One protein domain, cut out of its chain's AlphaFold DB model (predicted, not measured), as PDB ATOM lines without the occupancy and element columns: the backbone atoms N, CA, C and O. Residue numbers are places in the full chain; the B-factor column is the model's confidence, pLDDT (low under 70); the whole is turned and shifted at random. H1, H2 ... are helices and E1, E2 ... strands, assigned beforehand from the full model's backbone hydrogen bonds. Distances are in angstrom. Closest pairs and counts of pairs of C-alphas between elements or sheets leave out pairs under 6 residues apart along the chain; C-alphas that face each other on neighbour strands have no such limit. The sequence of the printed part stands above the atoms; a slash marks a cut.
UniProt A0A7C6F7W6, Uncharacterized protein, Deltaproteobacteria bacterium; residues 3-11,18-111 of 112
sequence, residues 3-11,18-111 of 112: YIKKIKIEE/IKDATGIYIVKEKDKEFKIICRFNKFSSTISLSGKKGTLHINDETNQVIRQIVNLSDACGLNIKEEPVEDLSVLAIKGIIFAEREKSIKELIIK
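What this domain is: This is residues 3 to 11 and 18 to 111 of the 112 residues of an uncharacterized protein of Deltaproteobacteria bacterium (UniProt A0A7C6F7W6). A strongly twisted sheet of five strands curls round one helix, H1, and beside its edge strand E4 a second, smaller sheet of three strands begins, whose hairpin E6 and E7 reaches away as a long twisted arm. The loop end of this arm, at residues 73 to 77, makes one end of the longest axis, and E8 lies toward the other. The printed part has 103 residues, with one named helix and eight named strands in the order E1 E2 E3 E4 E5 E6 E7 H1 E8, and its class is mostly strand. The sheets, E4 - E3 - E2 - E1 - E8 and E5 - E6 - E7, are both antiparallel. The whole is compact, with a radius of gyration of the C-alphas of 14.3 A and spans of 45 by 33 by 22 A.

Where its parts are: E1, residues 3 to 7, begins at C-alpha 3 (171.954, 126.062, 174.453). E2, residues 23 to 29, is 18.6 A long; E3, residues 32 to 40, is 25.0 A; E4 is residues 45 to 49. E5, residues 55 to 59, precedes E6, residues 64 to 72, 25.2 A long and ending at C-alpha 72 (148.492, 140.246, 151.050), and E7, residues 78 to 84, 19.4 A. H1, residues 90 to 101, is 16.8 A long. E8, residues 107 to 110, ends at C-alpha 110 (177.330, 124.870, 170.869).

How they stand to each other: In the larger sheet, N 4 and O 108 of E1 and E8 are 2.9 A apart, N 5 and O 26 of E1 and E2 also 2.9 A. E2, E3 and E4 form a meander, each strand the antiparallel neighbour of the one before, with N 25 and O 36 at 2.8 A and N 37 and O 48 at 2.8 A. H1 is on one face of this sheet, making two layers; the C-alphas of Gly 23 and Glu 100, the closest of E2 and H1, are 6.8 A apart. In H1 every O i to N i+4 pair is within hydrogen-bond range. The closest C-alphas of E4 and E5, Ser 48 and Thr 55, are 4.7 A apart. E5, E6 and E7 form a second meander, with N 57 and O 66 at 2.9 A and N 69 and O 81 at 2.8 A. H1 is also on this sheet; the closest C-alphas of E6 and H1, Val 65 and Val 90, are 5.8 A apart. E7 and E8 are apart.

The domain as a whole: The two C-alphas farthest apart, Ala 75 and Lys 111, are 47.8 A apart. Residues 12 to 17 are not printed, and C-alphas 11 and 18 are 10.0 A apart across this cut, between E1 and E2. Of the links printed whole, each is tight. The mean pLDDT of the printed part is 92.2; residues 10 to 11 are under 70.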
ATOM      1  N   TYR A   3     172.680 127.224 173.948       98.00
ATOM      2  CA  TYR A   3     171.954 126.062 174.453       98.00
ATOM      3  C   TYR A   3     170.625 125.932 173.718       98.00
ATOM      4  O   TYR A   3     169.834 126.870 173.705       98.00
ATOM      5  N   ILE A   4     170.372 124.773 173.115       98.19
ATOM      6  CA  ILE A   4     169.163 124.484 172.344       98.19
ATOM      7  C   ILE A   4     168.512 123.244 172.952       98.19
ATOM      8  O   ILE A   4     169.146 122.194 173.039       98.19
ATOM      9  N   LYS A   5     167.244 123.340 173.352       97.69
ATOM     10  CA  LYS A   5     166.487 122.234 173.953       97.69
ATOM     11  C   LYS A   5     165.128 122.079 173.299       97.69
ATOM     12  O   LYS A   5     164.328 123.012 173.313       97.69
ATOM     13  N   LYS A   6     164.837 120.881 172.795       95.88
ATOM     14  CA  LYS A   6     163.518 120.498 172.295       95.88
ATOM     15  C   LYS A   6     162.557 120.305 173.469       95.88
ATOM     16  O   LYS A   6     162.832 119.545 174.396       95.88
ATOM     17  N   ILE A   7     161.416 120.982 173.424       92.94
ATOM     18  CA  ILE A   7     160.323 120.824 174.383       92.94
ATOM     19  C   ILE A   7     159.376 119.740 173.872       92.94
ATOM     20  O   ILE A   7     159.139 119.612 172.668       92.94
ATOM     21  N   LYS A   8     158.804 118.965 174.795       83.75
ATOM     22  CA  LYS A   8     157.724 118.037 174.471       83.75
ATOM     23  C   LYS A   8     156.479 118.835 174.074       83.75
ATOM     24  O   LYS A   8     156.030 119.693 174.829       83.75
ATOM     25  N   ILE A   9     155.934 118.541 172.901       77.88
ATOM     26  CA  ILE A   9     154.632 119.057 172.478       77.88
ATOM     27  C   ILE A   9     153.581 118.233 173.229       77.88
ATOM     28  O   ILE A   9     153.555 117.009 173.113       77.88
ATOM     29  N   GLU A  10     152.781 118.879 174.070       69.75
ATOM     30  CA  GLU A  10     151.636 118.237 174.716       69.75
ATOM     31  C   GLU A  10     150.455 118.282 173.743       69.75
ATOM     32  O   GLU A  10     150.054 119.364 173.319       69.75
ATOM     33  N   GLU A  11     149.898 117.119 173.396       56.78
ATOM     34  CA  GLU A  11     148.841 116.953 172.379       56.78
ATOM     35  C   GLU A  11     147.524 117.686 172.713       56.78
ATOM     36  O   GLU A  11     146.669 117.838 171.849       56.78
ATOM     37  N   ILE A  18     151.245 126.602 167.965       77.88
ATOM     38  CA  ILE A  18     151.942 125.303 167.876       77.88
ATOM     39  C   ILE A  18     151.216 124.295 166.986       77.88
ATOM     40  O   ILE A  18     151.670 123.156 166.853       77.88
ATOM     41  N   LYS A  19     150.119 124.703 166.338       80.31
ATOM     42  CA  LYS A  19     149.422 123.859 165.369       80.31
ATOM     43  C   LYS A  19     150.389 123.418 164.265       80.31
ATOM     44  O   LYS A  19     151.145 124.235 163.725       80.31
ATOM     45  N   ASP A  20     150.375 122.117 163.976       84.19
ATOM     46  CA  ASP A  20     151.236 121.438 162.998       84.19
ATOM     47  C   ASP A  20     152.752 121.553 163.275       84.19
ATOM     48  O   ASP A  20     153.575 121.304 162.391       84.19
ATOM     49  N   ALA A  21     153.148 121.929 164.498       89.31
ATOM     50  CA  ALA A  21     154.550 121.970 164.891       89.31
ATOM     51  C   ALA A  21     155.150 120.559 164.963       89.31
ATOM     52  O   ALA A  21     154.618 119.659 165.608       89.31
ATOM     53  N   THR A  22     156.314 120.383 164.343       91.19
ATOM     54  CA  THR A  22     157.127 119.158 164.427       91.19
ATOM     55  C   THR A  22     158.187 119.238 165.528       91.19
ATOM     56  O   THR A  22     158.691 118.218 166.020       91.19
ATOM     57  N   GLY A  23     158.484 120.458 165.978       93.00
ATOM     58  CA  GLY A  23     159.387 120.717 167.084       93.00
ATOM     59  C   GLY A  23     159.194 122.108 167.668       93.00
ATOM     60  O   GLY A  23     158.936 123.073 166.953       93.00
ATOM     61  N   ILE A  24     159.346 122.202 168.985       95.12
ATOM     62  CA  ILE A  24     159.441 123.467 169.709       95.12
ATOM     63  C   ILE A  24     160.782 123.455 170.426       95.12
ATOM     64  O   ILE A  24     161.096 122.481 171.108       95.12
ATOM     65  N   TYR A  25     161.556 124.522 170.288       96.62
ATOM     66  CA  TYR A  25     162.888 124.643 170.860       96.62
ATOM     67  C   TYR A  25     162.980 125.876 171.749       96.62
ATOM     68  O   TYR A  25     162.575 126.962 171.345       96.62
ATOM     69  N   ILE A  26     163.548 125.712 172.941       97.69
ATOM     70  CA  ILE A  26     164.097 126.829 173.706       97.69
ATOM     71  C   ILE A  26     165.549 127.003 173.291       97.69
ATOM     72  O   ILE A  26     166.336 126.060 173.387       97.69
ATOM     73  N   VAL A  27     165.893 128.207 172.852       97.94
ATOM     74  CA  VAL A  27     167.261 128.623 172.564       97.94
ATOM     75  C   VAL A  27     167.671 129.661 173.588       97.94
ATOM     76  O   VAL A  27     167.026 130.698 173.700       97.94
ATOM     77  N   LYS A  28     168.753 129.392 174.312       97.62
ATOM     78  CA  LYS A  28     169.424 130.366 175.170       97.62
ATOM     79  C   LYS A  28     170.744 130.741 174.526       97.62
ATOM     80  O   LYS A  28     171.600 129.880 174.310       97.62
ATOM     81  N   GLU A  29     170.896 132.016 174.223       95.38
ATOM     82  CA  GLU A  29     172.100 132.580 173.633       95.38
ATOM     83  C   GLU A  29     172.361 133.945 174.265       95.38
ATOM     84  O   GLU A  29     171.461 134.783 174.334       95.38
ATOM     85  N   LYS A  30     173.592 134.152 174.753       89.50
ATOM     86  CA  LYS A  30     173.938 135.308 175.596       89.50
ATOM     87  C   LYS A  30     172.947 135.411 176.777       89.50
ATOM     88  O   LYS A  30     172.729 134.412 177.459       89.50
ATOM     89  N   ASP A  31     172.322 136.575 176.960       90.94
ATOM     90  CA  ASP A  31     171.331 136.871 178.004       90.94
ATOM     91  C   ASP A  31     169.880 136.819 177.489       90.94
ATOM     92  O   ASP A  31     168.963 137.368 178.105       90.94
ATOM     93  N   LYS A  32     169.652 136.197 176.324       96.06
ATOM     94  CA  LYS A  32     168.334 136.104 175.686       96.06
ATOM     95  C   LYS A  32     167.860 134.659 175.604       96.06
ATOM     96  O   LYS A  32     168.640 133.723 175.417       96.06
ATOM     97  N   GLU A  33     166.546 134.496 175.710       97.50
ATOM     98  CA  GLU A  33     165.854 133.233 175.487       97.50
ATOM     99  C   GLU A  33     164.837 133.398 174.352       97.50
ATOM    100  O   GLU A  33     164.059 134.352 174.330       97.50
ATOM    101  N   PHE A  34     164.837 132.451 173.417       97.44
ATOM    102  CA  PHE A  34     163.920 132.406 172.285       97.44
ATOM    103  C   PHE A  34     163.159 131.084 172.289       97.44
ATOM    104  O   PHE A  34     163.755 130.014 172.412       97.44
ATOM    105  N   LYS A  35     161.842 131.146 172.083       96.94
ATOM    106  CA  LYS A  35     161.014 129.970 171.804       96.94
ATOM    107  C   LYS A  35     160.782 129.877 170.300       96.94
ATOM    108  O   LYS A  35     160.071 130.702 169.727       96.94
ATOM    109  N   ILE A  36     161.397 128.884 169.673       96.88
ATOM    110  CA  ILE A  36     161.383 128.670 168.227       96.88
ATOM    111  C   ILE A  36     160.477 127.490 167.885       96.88
ATOM    112  O   ILE A  36     160.530 126.444 168.528       96.88
ATOM    113  N   ILE A  37     159.637 127.669 166.870       95.88
ATOM    114  CA  ILE A  37     158.655 126.689 166.414       95.88
ATOM    115  C   ILE A  37     159.028 126.248 165.003       95.88
ATOM    116  O   ILE A  37     159.114 127.071 164.088       95.88
ATOM    117  N   CYS A  38     159.224 124.944 164.843       95.12
ATOM    118  CA  CYS A  38     159.547 124.279 163.591       95.12
ATOM    119  C   CYS A  38     158.312 123.553 163.053       95.12
ATOM    120  O   CYS A  38     157.636 122.838 163.796       95.12
ATOM    121  N   ARG A  39     158.042 123.700 161.752       93.44
ATOM    122  CA  ARG A  39     157.038 122.916 161.016       93.44
ATOM    123  C   ARG A  39     157.678 122.343 159.767       93.44
ATOM    124  O   ARG A  39     157.915 123.077 158.808       93.44
ATOM    125  N   PHE A  40     158.009 121.060 159.805       90.75
ATOM    126  CA  PHE A  40     158.717 120.369 158.733       90.75
ATOM    127  C   PHE A  40     157.800 119.288 158.166       90.75
ATOM    128  O   PHE A  40     157.466 118.317 158.839       90.75
ATOM    129  N   ASN A  41     157.383 119.437 156.915       86.62
ATOM    130  CA  ASN A  41     156.614 118.422 156.202       86.62
ATOM    131  C   ASN A  41     157.300 118.080 154.872       86.62
ATOM    132  O   ASN A  41     158.354 118.618 154.538       86.62
ATOM    133  N   LYS A  42     156.709 117.158 154.103       84.88
ATOM    134  CA  LYS A  42     157.274 116.690 152.826       84.88
ATOM    135  C   LYS A  42     157.485 117.815 151.797       84.88
ATOM    136  O   LYS A  42     158.324 117.665 150.917       84.88
ATOM    137  N   PHE A  43     156.724 118.905 151.885       87.06
ATOM    138  CA  PHE A  43     156.652 119.942 150.850       87.06
ATOM    139  C   PHE A  43     157.227 121.291 151.290       87.06
ATOM    140  O   PHE A  43     157.497 122.145 150.454       87.06
ATOM    141  N   SER A  44     157.389 121.510 152.593       87.38
ATOM    142  CA  SER A  44     157.781 122.798 153.158       87.38
ATOM    143  C   SER A  44     158.442 122.624 154.520       87.38
ATOM    144  O   SER A  44     158.196 121.661 155.250       87.38
ATOM    145  N   SER A  45     159.305 123.570 154.871       90.75
ATOM    146  CA  SER A  45     159.892 123.676 156.203       90.75
ATOM    147  C   SER A  45     159.858 125.134 156.618       90.75
ATOM    148  O   SER A  45     160.347 125.994 155.890       90.75
ATOM    149  N   THR A  46     159.260 125.416 157.769       94.62
ATOM    150  CA  THR A  46     159.220 126.770 158.326       94.62
ATOM    151  C   THR A  46     159.754 126.768 159.745       94.62
ATOM    152  O   THR A  46     159.570 125.816 160.508       94.62
ATOM    153  N   ILE A  47     160.433 127.855 160.083       96.69
ATOM    154  CA  ILE A  47     160.936 128.155 161.418       96.69
ATOM    155  C   ILE A  47     160.328 129.499 161.796       96.69
ATOM    156  O   ILE A  47     160.264 130.396 160.963       96.69
ATOM    157  N   SER A  48     159.834 129.647 163.017       96.25
ATOM    158  CA  SER A  48     159.140 130.860 163.468       96.25
ATOM    159  C   SER A  48     159.418 131.130 164.944       96.25
ATOM    160  O   SER A  48     159.824 130.229 165.677       96.25
ATOM    161  N   LEU A  49     159.221 132.374 165.378       96.00
ATOM    162  CA  LEU A  49     159.258 132.742 166.795       96.00
ATOM    163  C   LEU A  49     157.852 132.589 167.384       96.00
ATOM    164  O   LEU A  49     156.892 133.095 166.811       96.00
ATOM    165  N   SER A  50     157.730 131.934 168.541       93.94
ATOM    166  CA  SER A  50     156.455 131.859 169.271       93.94
ATOM    167  C   SER A  50     155.937 133.268 169.589       93.94
ATOM    168  O   SER A  50     156.724 134.141 169.962       93.94
ATOM    169  N   GLY A  51     154.630 133.499 169.442       91.06
ATOM    170  CA  GLY A  51     153.990 134.794 169.683       91.06
ATOM    171  C   GLY A  51     154.306 135.874 168.644       91.06
ATOM    172  O   GLY A  51     153.970 137.041 168.845       91.06
ATOM    173  N   LYS A  52     154.984 135.535 167.540       93.25
ATOM    174  CA  LYS A  52     155.398 136.490 166.506       93.25
ATOM    175  C   LYS A  52     155.024 135.975 165.117       93.25
ATOM    176  O   LYS A  52     155.461 134.911 164.699       93.25
ATOM    177  N   LYS A  53     154.292 136.794 164.350       92.81
ATOM    178  CA  LYS A  53     154.014 136.525 162.929       92.81
ATOM    179  C   LYS A  53     155.314 136.501 162.116       92.81
ATOM    180  O   LYS A  53     156.219 137.298 162.382       92.81
ATOM    181  N   GLY A  54     155.343 135.649 161.095       94.50
ATOM    182  CA  GLY A  54     156.421 135.548 160.114       94.50
ATOM    183  C   GLY A  54     157.296 134.310 160.296       94.50
ATOM    184  O   GLY A  54     157.206 133.598 161.297       94.50
ATOM    185  N   THR A  55     158.147 134.057 159.309       96.44
ATOM    186  CA  THR A  55     159.115 132.956 159.315       96.44
ATOM    187  C   THR A  55     160.532 133.487 159.425       96.44
ATOM    188  O   THR A  55     160.839 134.567 158.926       96.44
ATOM    189  N   LEU A  56     161.400 132.720 160.068       97.75
ATOM    190  CA  LEU A  56     162.818 133.001 160.171       97.75
ATOM    191  C   LEU A  56     163.559 132.418 158.971       97.75
ATOM    192  O   LEU A  56     163.323 131.267 158.597       97.75
ATOM    193  N   HIS A  57     164.490 133.185 158.429       96.19
ATOM    194  CA  HIS A  57     165.491 132.709 157.486       96.19
ATOM    195  C   HIS A  57     166.864 133.290 157.839       96.19
ATOM    196  O   HIS A  57     166.980 134.223 158.633       96.19
ATOM    197  N   ILE A  58     167.914 132.691 157.286       97.31
ATOM    198  CA  ILE A  58     169.280 133.204 157.397       97.31
ATOM    199  C   ILE A  58     169.516 134.089 156.180       97.31
ATOM    200  O   ILE A  58     169.342 133.626 155.055       97.31
ATOM    201  N   ASN A  59     169.886 135.346 156.404       96.56
ATOM    202  CA  ASN A  59     170.374 136.216 155.345       96.56
ATOM    203  C   ASN A  59     171.897 136.047 155.265       96.56
ATOM    204  O   ASN A  59     172.619 136.442 156.184       96.56
ATOM    205  N   ASP A  60     172.366 135.417 154.188       93.62
ATOM    206  CA  ASP A  60     173.779 135.068 154.013       93.62
ATOM    207  C   ASP A  60     174.671 136.295 153.752       93.62
ATOM    208  O   ASP A  60     175.847 136.276 154.107       93.62
ATOM    209  N   GLU A  61     174.124 137.378 153.190       95.25
ATOM    210  CA  GLU A  61     174.871 138.613 152.906       95.25
ATOM    211  C   GLU A  61     175.225 139.372 154.189       95.25
ATOM    212  O   GLU A  61     176.328 139.895 154.339       95.25
ATOM    213  N   THR A  62     174.285 139.415 155.134       94.94
ATOM    214  CA  THR A  62     174.431 140.133 156.411       94.94
ATOM    215  C   THR A  62     174.829 139.219 157.568       94.94
ATOM    216  O   THR A  62     175.176 139.707 158.644       94.94
ATOM    217  N   ASN A  63     174.802 137.898 157.363       95.62
ATOM    218  CA  ASN A  63     174.990 136.875 158.393       95.62
ATOM    219  C   ASN A  63     174.058 137.083 159.606       95.62
ATOM    220  O   ASN A  63     174.457 136.934 160.765       95.62
ATOM    221  N   GLN A  64     172.802 137.442 159.332       97.50
ATOM    222  CA  GLN A  64     171.767 137.702 160.332       97.50
ATOM    223  C   GLN A  64     170.605 136.718 160.206       97.50
ATOM    224  O   GLN A  64     170.321 136.175 159.137       97.50
ATOM    225  N   VAL A  65     169.896 136.510 161.315       98.06
ATOM    226  CA  VAL A  65     168.594 135.845 161.297       98.06
ATOM    227  C   VAL A  65     167.533 136.902 161.036       98.06
ATOM    228  O   VAL A  65     167.390 137.841 161.813       98.06
ATOM    229  N   ILE A  66     166.785 136.747 159.950       98.19
ATOM    230  CA  ILE A  66     165.742 137.681 159.533       98.19
ATOM    231  C   ILE A  66     164.377 137.052 159.773       98.19
ATOM    232  O   ILE A  66     164.136 135.898 159.423       98.19
ATOM    233  N   ARG A  67     163.458 137.825 160.349       97.88
ATOM    234  CA  ARG A  67     162.033 137.514 160.399       97.88
ATOM    235  C   ARG A  67     161.342 138.153 159.202       97.88
ATOM    236  O   ARG A  67     161.232 139.373 159.126       97.88
ATOM    237  N   GLN A  68     160.815 137.319 158.319       96.88
ATOM    238  CA  GLN A  68     160.059 137.731 157.146       96.88
ATOM    239  C   GLN A  68     158.556 137.608 157.409       96.88
ATOM    240  O   GLN A  68     158.044 136.535 157.738       96.88
ATOM    241  N   ILE A  69     157.837 138.712 157.248       95.81
ATOM    242  CA  ILE A  69     156.386 138.798 157.392       95.81
ATOM    243  C   ILE A  69     155.801 139.075 156.014       95.81
ATOM    244  O   ILE A  69     156.045 140.128 155.429       95.81
ATOM    245  N   VAL A  70     154.997 138.138 155.515       92.38
ATOM    246  CA  VAL A  70     154.282 138.287 154.245       92.38
ATOM    247  C   VAL A  70     152.835 138.680 154.528       92.38
ATOM    248  O   VAL A  70     152.142 138.021 155.309       92.38
ATOM    249  N   ASN A  71     152.386 139.764 153.903       88.75
ATOM    250  CA  ASN A  71     151.001 140.219 153.920       88.75
ATOM    251  C   ASN A  71     150.474 140.309 152.485       88.75
ATOM    252  O   ASN A  71     151.203 140.712 151.577       88.75
ATOM    253  N   LEU A  72     149.202 139.960 152.294       83.31
ATOM    254  CA  LEU A  72     148.492 140.246 151.050       83.31
ATOM    255  C   LEU A  72     148.229 141.751 150.985       83.31
ATOM    256  O   LEU A  72     147.797 142.334 151.982       83.31
ATOM    257  N   SER A  73     148.519 142.374 149.847       79.75
ATOM    258  CA  SER A  73     148.113 143.751 149.576       79.75
ATOM    259  C   SER A  73     146.873 143.780 148.685       79.75
ATOM    260  O   SER A  73     146.634 142.858 147.904       79.75
ATOM    261  N   ASP A  74     146.106 144.868 148.776       76.25
ATOM    262  CA  ASP A  74     144.870 145.074 148.005       76.25
ATOM    263  C   ASP A  74     145.098 145.081 146.480       76.25
ATOM    264  O   ASP A  74     144.170 144.885 145.700       76.25
ATOM    265  N   ALA A  75     146.343 145.266 146.036       75.62
ATOM    266  CA  ALA A  75     146.733 145.308 144.633       75.62
ATOM    267  C   ALA A  75     147.437 144.013 144.192       75.62
ATOM    268  O   ALA A  75     148.574 144.079 143.740       75.62
ATOM    269  N   CYS A  76     146.805 142.839 144.360       76.44
ATOM    270  CA  CYS A  76     147.312 141.515 143.924       76.44
ATOM    271  C   CYS A  76     148.809 141.251 144.208       76.44
ATOM    272  O   CYS A  76     149.454 140.452 143.527       76.44
ATOM    273  N   GLY A  77     149.372 141.939 145.199       78.38
ATOM    274  CA  GLY A  77     150.797 142.025 145.446       78.38
ATOM    275  C   GLY A  77     151.129 141.438 146.805       78.38
ATOM    276  O   GLY A  77     150.292 141.359 147.707       78.38
ATOM    277  N   LEU A  78     152.377 141.016 146.958       86.69
ATOM    278  CA  LEU A  78     152.899 140.592 148.246       86.69
ATOM    279  C   LEU A  78     153.646 141.764 148.865       86.69
ATOM    280  O   LEU A  78     154.590 142.284 148.275       86.69
ATOM    281  N   ASN A  79     153.229 142.169 150.061       89.12
ATOM    282  CA  ASN A  79     154.018 143.074 150.879       89.12
ATOM    283  C   ASN A  79     154.887 142.237 151.819       89.12
ATOM    284  O   ASN A  79     154.366 141.515 152.678       89.12
ATOM    285  N   ILE A  80     156.201 142.317 151.628       92.25
ATOM    286  CA  ILE A  80     157.191 141.588 152.414       92.25
ATOM    287  C   ILE A  80     157.874 142.585 153.342       92.25
ATOM    288  O   ILE A  80     158.509 143.535 152.891       92.25
ATOM    289  N   LYS A  81     157.741 142.358 154.647       94.62
ATOM    290  CA  LYS A  81     158.483 143.090 155.671       94.62
ATOM    291  C   LYS A  81     159.546 142.178 156.260       94.62
ATOM    292  O   LYS A  81     159.217 141.095 156.744       94.62
ATOM    293  N   GLU A  82     160.787 142.637 156.261       95.88
ATOM    294  CA  GLU A  82     161.923 141.921 156.831       95.88
ATOM    295  C   GLU A  82     162.494 142.686 158.014       95.88
ATOM    296  O   GLU A  82     162.631 143.908 157.978       95.88
ATOM    297  N   GLU A  83     162.790 141.961 159.087       96.94
ATOM    298  CA  GLU A  83     163.338 142.538 160.308       96.94
ATOM    299  C   GLU A  83     164.423 141.619 160.878       96.94
ATOM    300  O   GLU A  83     164.163 140.423 161.047       96.94
ATOM    301  N   PRO A  84     165.616 142.137 161.216       97.12
ATOM    302  CA  PRO A  84     166.622 141.342 161.900       97.12
ATOM    303  C   PRO A  84     166.128 140.934 163.292       97.12
ATOM    304  O   PRO A  84     165.503 141.709 164.016       97.12
ATOM    305  N   VAL A  85     166.419 139.694 163.676       97.00
ATOM    306  CA  VAL A  85     166.197 139.195 165.031       97.00
ATOM    307  C   VAL A  85     167.476 139.416 165.820       97.00
ATOM    308  O   VAL A  85     168.432 138.650 165.711       97.00
ATOM    309  N   GLU A  86     167.490 140.484 166.610       94.94
ATOM    310  CA  GLU A  86     168.621 140.808 167.476       94.94
ATOM    311  C   GLU A  86     168.956 139.643 168.419       94.94
ATOM    312  O   GLU A  86     168.070 138.945 168.917       94.94
ATOM    313  N   ASP A  87     170.256 139.446 168.653       95.25
ATOM    314  CA  ASP A  87     170.835 138.446 169.562       95.25
ATOM    315  C   ASP A  87     170.581 136.965 169.247       95.25
ATOM    316  O   ASP A  87     171.105 136.109 169.960       95.25
ATOM    317  N   LEU A  88     169.865 136.643 168.170       96.69
ATOM    318  CA  LEU A  88     169.722 135.273 167.689       96.69
ATOM    319  C   LEU A  88     170.744 134.996 166.586       96.69
ATOM    320  O   LEU A  88     170.659 135.550 165.490       96.69
ATOM    321  N   SER A  89     171.717 134.126 166.853       96.69
ATOM    322  CA  SER A  89     172.747 133.819 165.863       96.69
ATOM    323  C   SER A  89     172.265 132.873 164.768       96.69
ATOM    324  O   SER A  89     171.412 131.999 164.949       96.69
ATOM    325  N   VAL A  90     172.932 132.967 163.620       97.31
ATOM    326  CA  VAL A  90     172.814 131.994 162.529       97.31
ATOM    327  C   VAL A  90     173.183 130.576 162.993       97.31
ATOM    328  O   VAL A  90     172.578 129.600 162.543       97.31
ATOM    329  N   LEU A  91     174.140 130.437 163.921       97.25
ATOM    330  CA  LEU A  91     174.525 129.141 164.490       97.25
ATOM    331  C   LEU A  91     173.386 128.495 165.282       97.25
ATOM    332  O   LEU A  91     173.196 127.284 165.171       97.25
ATOM    333  N   ALA A  92     172.597 129.280 166.018       97.31
ATOM    334  CA  ALA A  92     171.427 128.764 166.718       97.31
ATOM    335  C   ALA A  92     170.400 128.165 165.743       97.31
ATOM    336  O   ALA A  92     169.941 127.040 165.944       97.31
ATOM    337  N   ILE A  93     170.099 128.866 164.643       97.50
ATOM    338  CA  ILE A  93     169.176 128.371 163.608       97.50
ATOM    339  C   ILE A  93     169.717 127.105 162.938       97.50
ATOM    340  O   ILE A  93     168.986 126.124 162.795       97.50
ATOM    341  N   LYS A  94     171.007 127.081 162.579       96.62
ATOM    342  CA  LYS A  94     171.654 125.886 162.011       96.62
ATOM    343  C   LYS A  94     171.594 124.697 162.976       96.62
ATOM    344  O   LYS A  94     171.285 123.587 162.548       96.62
ATOM    345  N   GLY A  95     171.816 124.930 164.271       96.69
ATOM    346  CA  GLY A  95     171.704 123.913 165.317       96.69
ATOM    347  C   GLY A  95     170.288 123.348 165.458       96.69
ATOM    348  O   GLY A  95     170.123 122.135 165.575       96.69
ATOM    349  N   ILE A  96     169.263 124.199 165.371       96.44
ATOM    350  CA  ILE A  96     167.858 123.767 165.367       96.44
ATOM    351  C   ILE A  96     167.544 122.923 164.134       96.44
ATOM    352  O   ILE A  96     166.946 121.859 164.268       96.44
ATOM    353  N   ILE A  97     167.954 123.361 162.938       95.38
ATOM    354  CA  ILE A  97     167.732 122.606 161.694       95.38
ATOM    355  C   ILE A  97     168.381 121.224 161.786       95.38
ATOM    356  O   ILE A  97     167.776 120.230 161.384       95.38
ATOM    357  N   PHE A  98     169.599 121.158 162.325       95.38
ATOM    358  CA  PHE A  98     170.297 119.899 162.551       95.38
ATOM    359  C   PHE A  98     169.529 118.991 163.523       95.38
ATOM    360  O   PHE A  98     169.221 117.860 163.164       95.38
ATOM    361  N   ALA A  99     169.141 119.496 164.699       94.62
ATOM    362  CA  ALA A  99     168.387 118.725 165.694       94.62
ATOM    363  C   ALA A  99     166.993 118.291 165.204       94.62
ATOM    364  O   ALA A  99     166.505 117.223 165.560       94.62
ATOM    365  N   GLU A 100     166.340 119.094 164.362       91.81
ATOM    366  CA  GLU A 100     165.022 118.760 163.822       91.81
ATOM    367  C   GLU A 100     165.092 117.652 162.762       91.81
ATOM    368  O   GLU A 100     164.196 116.807 162.688       91.81
ATOM    369  N   ARG A 101     166.171 117.622 161.969       90.69
ATOM    370  CA  ARG A 101     166.454 116.531 161.022       90.69
ATOM    371  C   ARG A 101     166.864 115.258 161.762       90.69
ATOM    372  O   ARG A 101     166.293 114.196 161.521       90.69
ATOM    373  N   GLU A 102     167.783 115.391 162.711       91.38
ATOM    374  CA  GLU A 102     168.240 114.320 163.593       91.38
ATOM    375  C   GLU A 102     167.286 114.183 164.784       91.38
ATOM    376  O   GLU A 102     167.608 114.551 165.909       91.38
ATOM    377  N   LYS A 103     166.083 113.648 164.538       82.88
ATOM    378  CA  LYS A 103     164.961 113.564 165.505       82.88
ATOM    379  C   LYS A 103     165.310 113.000 166.897       82.88
ATOM    380  O   LYS A 103     164.514 113.144 167.827       82.88
ATOM    381  N   SER A 104     166.445 112.320 167.045       89.00
ATOM    382  CA  SER A 104     166.977 111.798 168.310       89.00
ATOM    383  C   SER A 104     167.569 112.882 169.222       89.00
ATOM    384  O   SER A 104     167.634 112.685 170.439       89.00
ATOM    385  N   ILE A 105     167.970 114.029 168.672       92.19
ATOM    386  CA  ILE A 105     168.608 115.121 169.405       92.19
ATOM    387  C   ILE A 105     167.543 115.947 170.125       92.19
ATOM    388  O   ILE A 105     166.768 116.691 169.528       92.19
ATOM    389  N   LYS A 106     167.524 115.831 171.454       94.12
ATOM    390  CA  LYS A 106     166.646 116.633 172.319       94.12
ATOM    391  C   LYS A 106     167.338 117.861 172.890       94.12
ATOM    392  O   LYS A 106     166.658 118.824 173.229       94.12
ATOM    393  N   GLU A 107     168.660 117.834 173.002       96.38
ATOM    394  CA  GLU A 107     169.464 118.929 173.540       96.38
ATOM    395  C   GLU A 107     170.757 119.061 172.733       96.38
ATOM    396  O   GLU A 107     171.366 118.056 172.366       96.38
ATOM    397  N   LEU A 108     171.168 120.297 172.452       96.75
ATOM    398  CA  LEU A 108     172.394 120.626 171.734       96.75
ATOM    399  C   LEU A 108     173.078 121.812 172.423       96.75
ATOM    400  O   LEU A 108     172.447 122.827 172.716       96.75
ATOM    401  N   ILE A 109     174.384 121.679 172.666       97.12
ATOM    402  CA  ILE A 109     175.226 122.732 173.243       97.12
ATOM    403  C   ILE A 109     176.297 123.090 172.223       97.12
ATOM    404  O   ILE A 109     177.114 122.245 171.860       97.12
ATOM    405  N   ILE A 110     176.318 124.347 171.788       96.31
ATOM    406  CA  ILE A 110     177.330 124.870 170.869       96.31
ATOM    407  C   ILE A 110     178.276 125.765 171.670       96.31
ATOM    408  O   ILE A 110     177.877 126.800 172.220       96.31
ATOM    409  N   LYS A 111     179.539 125.345 171.766       91.81
ATOM    410  CA  LYS A 111     180.620 126.154 172.338       91.81
ATOM    411  C   LYS A 111     181.175 127.046 171.229       91.81
ATOM    412  O   LYS A 111     181.475 126.543 170.151       91.81
TER     413      LYS A 111